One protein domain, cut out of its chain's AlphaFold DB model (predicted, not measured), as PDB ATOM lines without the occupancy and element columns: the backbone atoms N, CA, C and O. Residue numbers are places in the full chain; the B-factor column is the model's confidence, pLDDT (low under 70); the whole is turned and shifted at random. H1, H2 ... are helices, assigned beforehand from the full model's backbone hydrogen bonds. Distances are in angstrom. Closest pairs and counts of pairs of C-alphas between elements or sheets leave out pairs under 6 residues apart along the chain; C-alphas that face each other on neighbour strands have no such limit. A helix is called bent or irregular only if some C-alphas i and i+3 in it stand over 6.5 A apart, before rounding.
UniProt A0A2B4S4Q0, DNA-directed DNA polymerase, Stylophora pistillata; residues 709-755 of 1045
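Overview. This is residues 709 to 755 of the 1045 residues of the protein "DNA-directed DNA polymerase" of Stylophora pistillata (UniProt A0A2B4S4Q0). The longest helix, H1, stands at one end of an open, drawn-out chain, and the shorter helix H2 with the four-residue helix H3 makes a small group at the other end. Between them residues 732 to 740 run as a link with no named element: after H1 it turns and folds back, making a V with H1, and H2 then leads away from H1, so that the space between the two ends stays open. The printed part has 47 residues with three named helices, in the order H1, H2, H3, and no named strand; the class is all helix. The whole is only just extended, close to loose, with a radius of gyration of the C-alphas of 14.3 A, and it is flat, spanning 38 by 27 by 15 A.

Arrangement. H1, residues 715 to 731, touches no helix. It is apart from H2, residues 741 to 750, and apart from H3, residues 752 to 755. H2 and H3 touch only at the corner by their link, with 4 pairs of C-alphas within 8 A. Their closest C-alphas are those of Lys 748 and Arg 755, 5.0 A apart, and their centres are 10.2 A apart. In H1 and H2 every pair of O i and N i+4 is within hydrogen-bond range. H3 is too short for such a pair, and its 1 pair of O i and N i+3 is not within range.

Along the chain. H1, Val 715 to Asp 731, has 17 residues and is 24.0 A long from first to last C-alpha. It begins at C-alpha 715, at (15.587, -46.202, -21.590), and ends at C-alpha 731, at (29.563, -39.831, -40.073). H2, Glu 741 to Gln 750, has 10 residues and is 14.2 A long. H3, Gly 752 to Arg 755, has 4 residues, is 5.0 A long and ends at C-alpha 755, at (1.544, -29.461, -42.711). No helix is bent or irregular.

Size, cuts and confidence. The two C-alphas farthest apart are those of Gly 712 and Gly 752, 39.3 A. The C-alphas of the first and last printed residues, Arg 709 and Arg 755, are 32.0 A apart. The printed part has no cut. The link from H1 to H2, with 9 residues, is short, and the link from H2 to H3, with 1 residue, is tight. Two stretches stand free: residues 714 to 720, of which 715 to 720 belong to H1, and residues 748 to 753, of which 748 to 750 belong to H2. The mean pLDDT of the printed part is 74.6, and 14 residues are under 70: residues 709 to 719 and 740 to 742.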
ATOM      1  N   ARG A 709      11.183 -53.686 -25.570       42.03
ATOM      2  CA  ARG A 709      11.069 -55.087 -25.989       42.03
ATOM      3  C   ARG A 709      11.582 -55.390 -27.393       42.03
ATOM      4  O   ARG A 709      12.096 -56.475 -27.606       42.03
ATOM      5  N   ALA A 710      11.567 -54.425 -28.311       43.72
ATOM      6  CA  ALA A 710      12.174 -54.632 -29.629       43.72
ATOM      7  C   ALA A 710      13.707 -54.825 -29.567       43.72
ATOM      8  O   ALA A 710      14.313 -55.232 -30.551       43.72
ATOM      9  N   MET A 711      14.361 -54.465 -28.449       43.78
ATOM     10  CA  MET A 711      15.827 -54.399 -28.369       43.78
ATOM     11  C   MET A 711      16.441 -54.878 -27.047       43.78
ATOM     12  O   MET A 711      17.664 -54.949 -26.965       43.78
ATOM     13  N   GLY A 712      15.650 -55.175 -26.010       45.28
ATOM     14  CA  GLY A 712      16.163 -55.640 -24.715       45.28
ATOM     15  C   GLY A 712      16.955 -54.584 -23.924       45.28
ATOM     16  O   GLY A 712      17.757 -54.936 -23.064       45.28
ATOM     17  N   LEU A 713      16.766 -53.285 -24.199       53.31
ATOM     18  CA  LEU A 713      17.587 -52.194 -23.648       53.31
ATOM     19  C   LEU A 713      16.803 -51.276 -22.700       53.31
ATOM     20  O   LEU A 713      15.660 -50.923 -22.973       53.31
ATOM     21  N   THR A 714      17.435 -50.813 -21.617       54.75
ATOM     22  CA  THR A 714      16.873 -49.768 -20.733       54.75
ATOM     23  C   THR A 714      16.675 -48.443 -21.483       54.75
ATOM     24  O   THR A 714      17.369 -48.180 -22.466       54.75
ATOM     25  N   VAL A 715      15.806 -47.546 -20.997       51.62
ATOM     26  CA  VAL A 715      15.587 -46.202 -21.590       51.62
ATOM     27  C   VAL A 715      16.908 -45.429 -21.766       51.62
ATOM     28  O   VAL A 715      17.153 -44.788 -22.789       51.62
ATOM     29  N   LYS A 716      17.833 -45.572 -20.807       51.25
ATOM     30  CA  LYS A 716      19.190 -45.008 -20.886       51.25
ATOM     31  C   LYS A 716      20.012 -45.608 -22.032       51.25
ATOM     32  O   LYS A 716      20.776 -44.898 -22.684       51.25
ATOM     33  N   ALA A 717      19.881 -46.908 -22.277       56.25
ATOM     34  CA  ALA A 717      20.564 -47.598 -23.364       56.25
ATOM     35  C   ALA A 717      19.925 -47.318 -24.738       56.25
ATOM     36  O   ALA A 717      20.663 -47.161 -25.709       56.25
ATOM     37  N   LEU A 718      18.600 -47.144 -24.815       60.47
ATOM     38  CA  LEU A 718      17.918 -46.636 -26.010       60.47
ATOM     39  C   LEU A 718      18.416 -45.245 -26.391       60.47
ATOM     40  O   LEU A 718      18.831 -45.049 -27.526       60.47
ATOM     41  N   ARG A 719      18.484 -44.311 -25.432       64.69
ATOM     42  CA  ARG A 719      19.033 -42.968 -25.674       64.69
ATOM     43  C   ARG A 719      20.462 -43.028 -26.217       64.69
ATOM     44  O   ARG A 719      20.771 -42.354 -27.195       64.69
ATOM     45  N   ARG A 720      21.321 -43.881 -25.643       71.06
ATOM     46  CA  ARG A 720      22.683 -44.114 -26.164       71.06
ATOM     47  C   ARG A 720      22.675 -44.679 -27.584       71.06
ATOM     48  O   ARG A 720      23.550 -44.344 -28.374       71.06
ATOM     49  N   ARG A 721      21.717 -45.543 -27.918       73.31
ATOM     50  CA  ARG A 721      21.593 -46.142 -29.250       73.31
ATOM     51  C   ARG A 721      21.074 -45.137 -30.278       73.31
ATOM     52  O   ARG A 721      21.628 -45.086 -31.371       73.31
ATOM     53  N   THR A 722      20.112 -44.289 -29.917       75.81
ATOM     54  CA  THR A 722      19.676 -43.148 -30.736       75.81
ATOM     55  C   THR A 722      20.848 -42.211 -31.005       75.81
ATOM     56  O   THR A 722      21.120 -41.910 -32.159       75.81
ATOM     57  N   GLN A 723      21.632 -41.865 -29.979       79.50
ATOM     58  CA  GLN A 723      22.850 -41.062 -30.142       79.50
ATOM     59  C   GLN A 723      23.879 -41.733 -31.065       79.50
ATOM     60  O   GLN A 723      24.468 -41.065 -31.911       79.50
ATOM     61  N   LYS A 724      24.068 -43.057 -30.962       81.69
ATOM     62  CA  LYS A 724      24.925 -43.816 -31.891       81.69
ATOM     63  C   LYS A 724      24.395 -43.796 -33.327       81.69
ATOM     64  O   LYS A 724      25.195 -43.657 -34.242       81.69
ATOM     65  N   LYS A 725      23.079 -43.919 -33.532       80.81
ATOM     66  CA  LYS A 725      22.447 -43.866 -34.861       80.81
ATOM     67  C   LYS A 725      22.586 -42.478 -35.486       80.81
ATOM     68  O   LYS A 725      22.984 -42.377 -36.638       80.81
ATOM     69  N   VAL A 726      22.318 -41.424 -34.714       85.25
ATOM     70  CA  VAL A 726      22.521 -40.028 -35.131       85.25
ATOM     71  C   VAL A 726      23.977 -39.795 -35.523       85.25
ATOM     72  O   VAL A 726      24.237 -39.233 -36.583       85.25
ATOM     73  N   LYS A 727      24.926 -40.280 -34.712       85.56
ATOM     74  CA  LYS A 727      26.352 -40.195 -35.033       85.56
ATOM     75  C   LYS A 727      26.686 -40.934 -36.333       85.56
ATOM     76  O   LYS A 727      27.285 -40.333 -37.205       85.56
ATOM     77  N   ALA A 728      26.248 -42.183 -36.494       86.56
ATOM     78  CA  ALA A 728      26.520 -42.969 -37.699       86.56
ATOM     79  C   ALA A 728      25.965 -42.318 -38.978       86.56
ATOM     80  O   ALA A 728      26.624 -42.338 -40.010       86.56
ATOM     81  N   LEU A 729      24.775 -41.715 -38.908       86.19
ATOM     82  CA  LEU A 729      24.186 -40.981 -40.029       86.19
ATOM     83  C   LEU A 729      24.989 -39.715 -40.366       86.19
ATOM     84  O   LEU A 729      25.244 -39.454 -41.536       86.19
ATOM     85  N   ARG A 730      25.439 -38.963 -39.353       90.38
ATOM     86  CA  ARG A 730      26.322 -37.803 -39.559       90.38
ATOM     87  C   ARG A 730      27.681 -38.213 -40.131       90.38
ATOM     88  O   ARG A 730      28.149 -37.586 -41.072       90.38
ATOM     89  N   ASP A 731      28.278 -39.286 -39.610       89.94
ATOM     90  CA  ASP A 731      29.563 -39.831 -40.073       89.94
ATOM     91  C   ASP A 731      29.469 -40.339 -41.528       89.94
ATOM     92  O   ASP A 731      30.439 -40.255 -42.275       89.94
ATOM     93  N   ALA A 732      28.294 -40.813 -41.958       87.81
ATOM     94  CA  ALA A 732      28.005 -41.199 -43.341       87.81
ATOM     95  C   ALA A 732      27.667 -40.009 -44.269       87.81
ATOM     96  O   ALA A 732      27.284 -40.220 -45.418       87.81
ATOM     97  N   GLY A 733      27.797 -38.766 -43.791       88.62
ATOM     98  CA  GLY A 733      27.599 -37.549 -44.586       88.62
ATOM     99  C   GLY A 733      26.153 -37.057 -44.686       88.62
ATOM    100  O   GLY A 733      25.890 -36.118 -45.434       88.62
ATOM    101  N   TYR A 734      25.205 -37.642 -43.944       86.75
ATOM    102  CA  TYR A 734      23.819 -37.170 -43.934       86.75
ATOM    103  C   TYR A 734      23.630 -35.968 -42.997       86.75
ATOM    104  O   TYR A 734      24.098 -35.955 -41.854       86.75
ATOM    105  N   THR A 735      22.832 -34.993 -43.435       88.19
ATOM    106  CA  THR A 735      22.349 -33.903 -42.577       88.19
ATOM    107  C   THR A 735      21.243 -34.420 -41.659       88.19
ATOM    108  O   THR A 735      20.104 -34.606 -42.079       88.19
ATOM    109  N   VAL A 736      21.570 -34.663 -40.388       86.38
ATOM    110  CA  VAL A 736      20.606 -35.147 -39.385       86.38
ATOM    111  C   VAL A 736      20.073 -33.989 -38.545       86.38
ATOM    112  O   VAL A 736      20.806 -33.442 -37.713       86.38
ATOM    113  N   VAL A 737      18.790 -33.669 -38.721       83.69
ATOM    114  CA  VAL A 737      18.056 -32.671 -37.929       83.69
ATOM    115  C   VAL A 737      17.359 -33.365 -36.755       83.69
ATOM    116  O   VAL A 737      16.496 -34.218 -36.949       83.69
ATOM    117  N   GLU A 738      17.747 -33.009 -35.531       82.12
ATOM    118  CA  GLU A 738      17.081 -33.448 -34.299       82.12
ATOM    119  C   GLU A 738      16.153 -32.326 -33.822       82.12
ATOM    120  O   GLU A 738      16.582 -31.179 -33.707       82.12
ATOM    121  N   MET A 739      14.889 -32.643 -33.548       81.75
ATOM    122  CA  MET A 739      13.870 -31.659 -33.176       81.75
ATOM    123  C   MET A 739      13.044 -32.176 -31.998       81.75
ATOM    124  O   MET A 739      12.681 -33.352 -31.964       81.75
ATOM    125  N   TRP A 740      12.754 -31.307 -31.029       68.62
ATOM    126  CA  TRP A 740      11.840 -31.630 -29.930       68.62
ATOM    127  C   TRP A 740      10.390 -31.671 -30.424       68.62
ATOM    128  O   TRP A 740      10.020 -30.907 -31.312       68.62
ATOM    129  N   GLU A 741       9.545 -32.509 -29.818       58.25
ATOM    130  CA  GLU A 741       8.129 -32.647 -30.202       58.25
ATOM    131  C   GLU A 741       7.399 -31.294 -30.234       58.25
ATOM    132  O   GLU A 741       6.777 -30.948 -31.234       58.25
ATOM    133  N   CYS A 742       7.591 -30.456 -29.211       65.19
ATOM    134  CA  CYS A 742       6.995 -29.120 -29.153       65.19
ATOM    135  C   CYS A 742       7.475 -28.175 -30.272       65.19
ATOM    136  O   CYS A 742       6.717 -27.313 -30.717       65.19
ATOM    137  N   GLN A 743       8.714 -28.336 -30.747       80.94
ATOM    138  CA  GLN A 743       9.255 -27.576 -31.877       80.94
ATOM    139  C   GLN A 743       8.668 -28.074 -33.199       80.94
ATOM    140  O   GLN A 743       8.345 -27.266 -34.064       80.94
ATOM    141  N   PHE A 744       8.468 -29.385 -33.336       80.75
ATOM    142  CA  PHE A 744       7.835 -29.976 -34.512       80.75
ATOM    143  C   PHE A 744       6.350 -29.614 -34.611       80.75
ATOM    144  O   PHE A 744       5.857 -29.298 -35.692       80.75
ATOM    145  N   ASP A 745       5.641 -29.572 -33.485       77.50
ATOM    146  CA  ASP A 745       4.252 -29.113 -33.446       77.50
ATOM    147  C   ASP A 745       4.121 -27.622 -33.767       77.50
ATOM    148  O   ASP A 745       3.167 -27.214 -34.435       77.50
ATOM    149  N   ALA A 746       5.082 -26.797 -33.336       82.88
ATOM    150  CA  ALA A 746       5.162 -25.402 -33.758       82.88
ATOM    151  C   ALA A 746       5.438 -25.291 -35.267       82.88
ATOM    152  O   ALA A 746       4.754 -24.525 -35.945       82.88
ATOM    153  N   LEU A 747       6.354 -26.107 -35.803       84.31
ATOM    154  CA  LEU A 747       6.676 -26.149 -37.230       84.31
ATOM    155  C   LEU A 747       5.450 -26.518 -38.071       84.31
ATOM    156  O   LEU A 747       5.105 -25.779 -38.981       84.31
ATOM    157  N   LYS A 748       4.705 -27.573 -37.716       81.12
ATOM    158  CA  LYS A 748       3.447 -27.937 -38.403       81.12
ATOM    159  C   LYS A 748       2.421 -26.799 -38.426       81.12
ATOM    160  O   LYS A 748       1.641 -26.676 -39.373       81.12
ATOM    161  N   LYS A 749       2.370 -25.984 -37.367       82.81
ATOM    162  CA  LYS A 749       1.451 -24.836 -37.262       82.81
ATOM    163  C   LYS A 749       1.912 -23.622 -38.065       82.81
ATOM    164  O   LYS A 749       1.064 -22.832 -38.468       82.81
ATOM    165  N   GLN A 750       3.211 -23.466 -38.282       86.06
ATOM    166  CA  GLN A 750       3.790 -22.301 -38.955       86.06
ATOM    167  C   GLN A 750       4.041 -22.551 -40.445       86.06
ATOM    168  O   GLN A 750       3.828 -21.657 -41.256       86.06
ATOM    169  N   ASP A 751       4.423 -23.772 -40.808       87.44
ATOM    170  CA  ASP A 751       4.806 -24.168 -42.158       87.44
ATOM    171  C   ASP A 751       3.663 -24.938 -42.843       87.44
ATOM    172  O   ASP A 751       3.241 -26.015 -42.405       87.44
ATOM    173  N   GLY A 752       3.133 -24.348 -43.917       84.06
ATOM    174  CA  GLY A 752       2.065 -24.930 -44.726       84.06
ATOM    175  C   GLY A 752       2.504 -26.153 -45.535       84.06
ATOM    176  O   GLY A 752       1.711 -27.084 -45.676       84.06
ATOM    177  N   GLU A 753       3.757 -26.202 -46.000       84.69
ATOM    178  CA  GLU A 753       4.305 -27.354 -46.725       84.69
ATOM    179  C   GLU A 753       4.556 -28.519 -45.778       84.69
ATOM    180  O   GLU A 753       4.147 -29.639 -46.074       84.69
ATOM    181  N   CYS A 754       5.137 -28.267 -44.600       81.31
ATOM    182  CA  CYS A 754       5.294 -29.296 -43.572       81.31
ATOM    183  C   CYS A 754       3.931 -29.878 -43.170       81.31
ATOM    184  O   CYS A 754       3.773 -31.096 -43.064       81.31
ATOM    185  N   ARG A 755       2.914 -29.024 -43.005       81.88
ATOM    186  CA  ARG A 755       1.544 -29.461 -42.711       81.88
ATOM    187  C   ARG A 755       0.956 -30.308 -43.833       81.88
ATOM    188  O   ARG A 755       0.385 -31.354 -43.537       81.88
TER     189      ARG A 755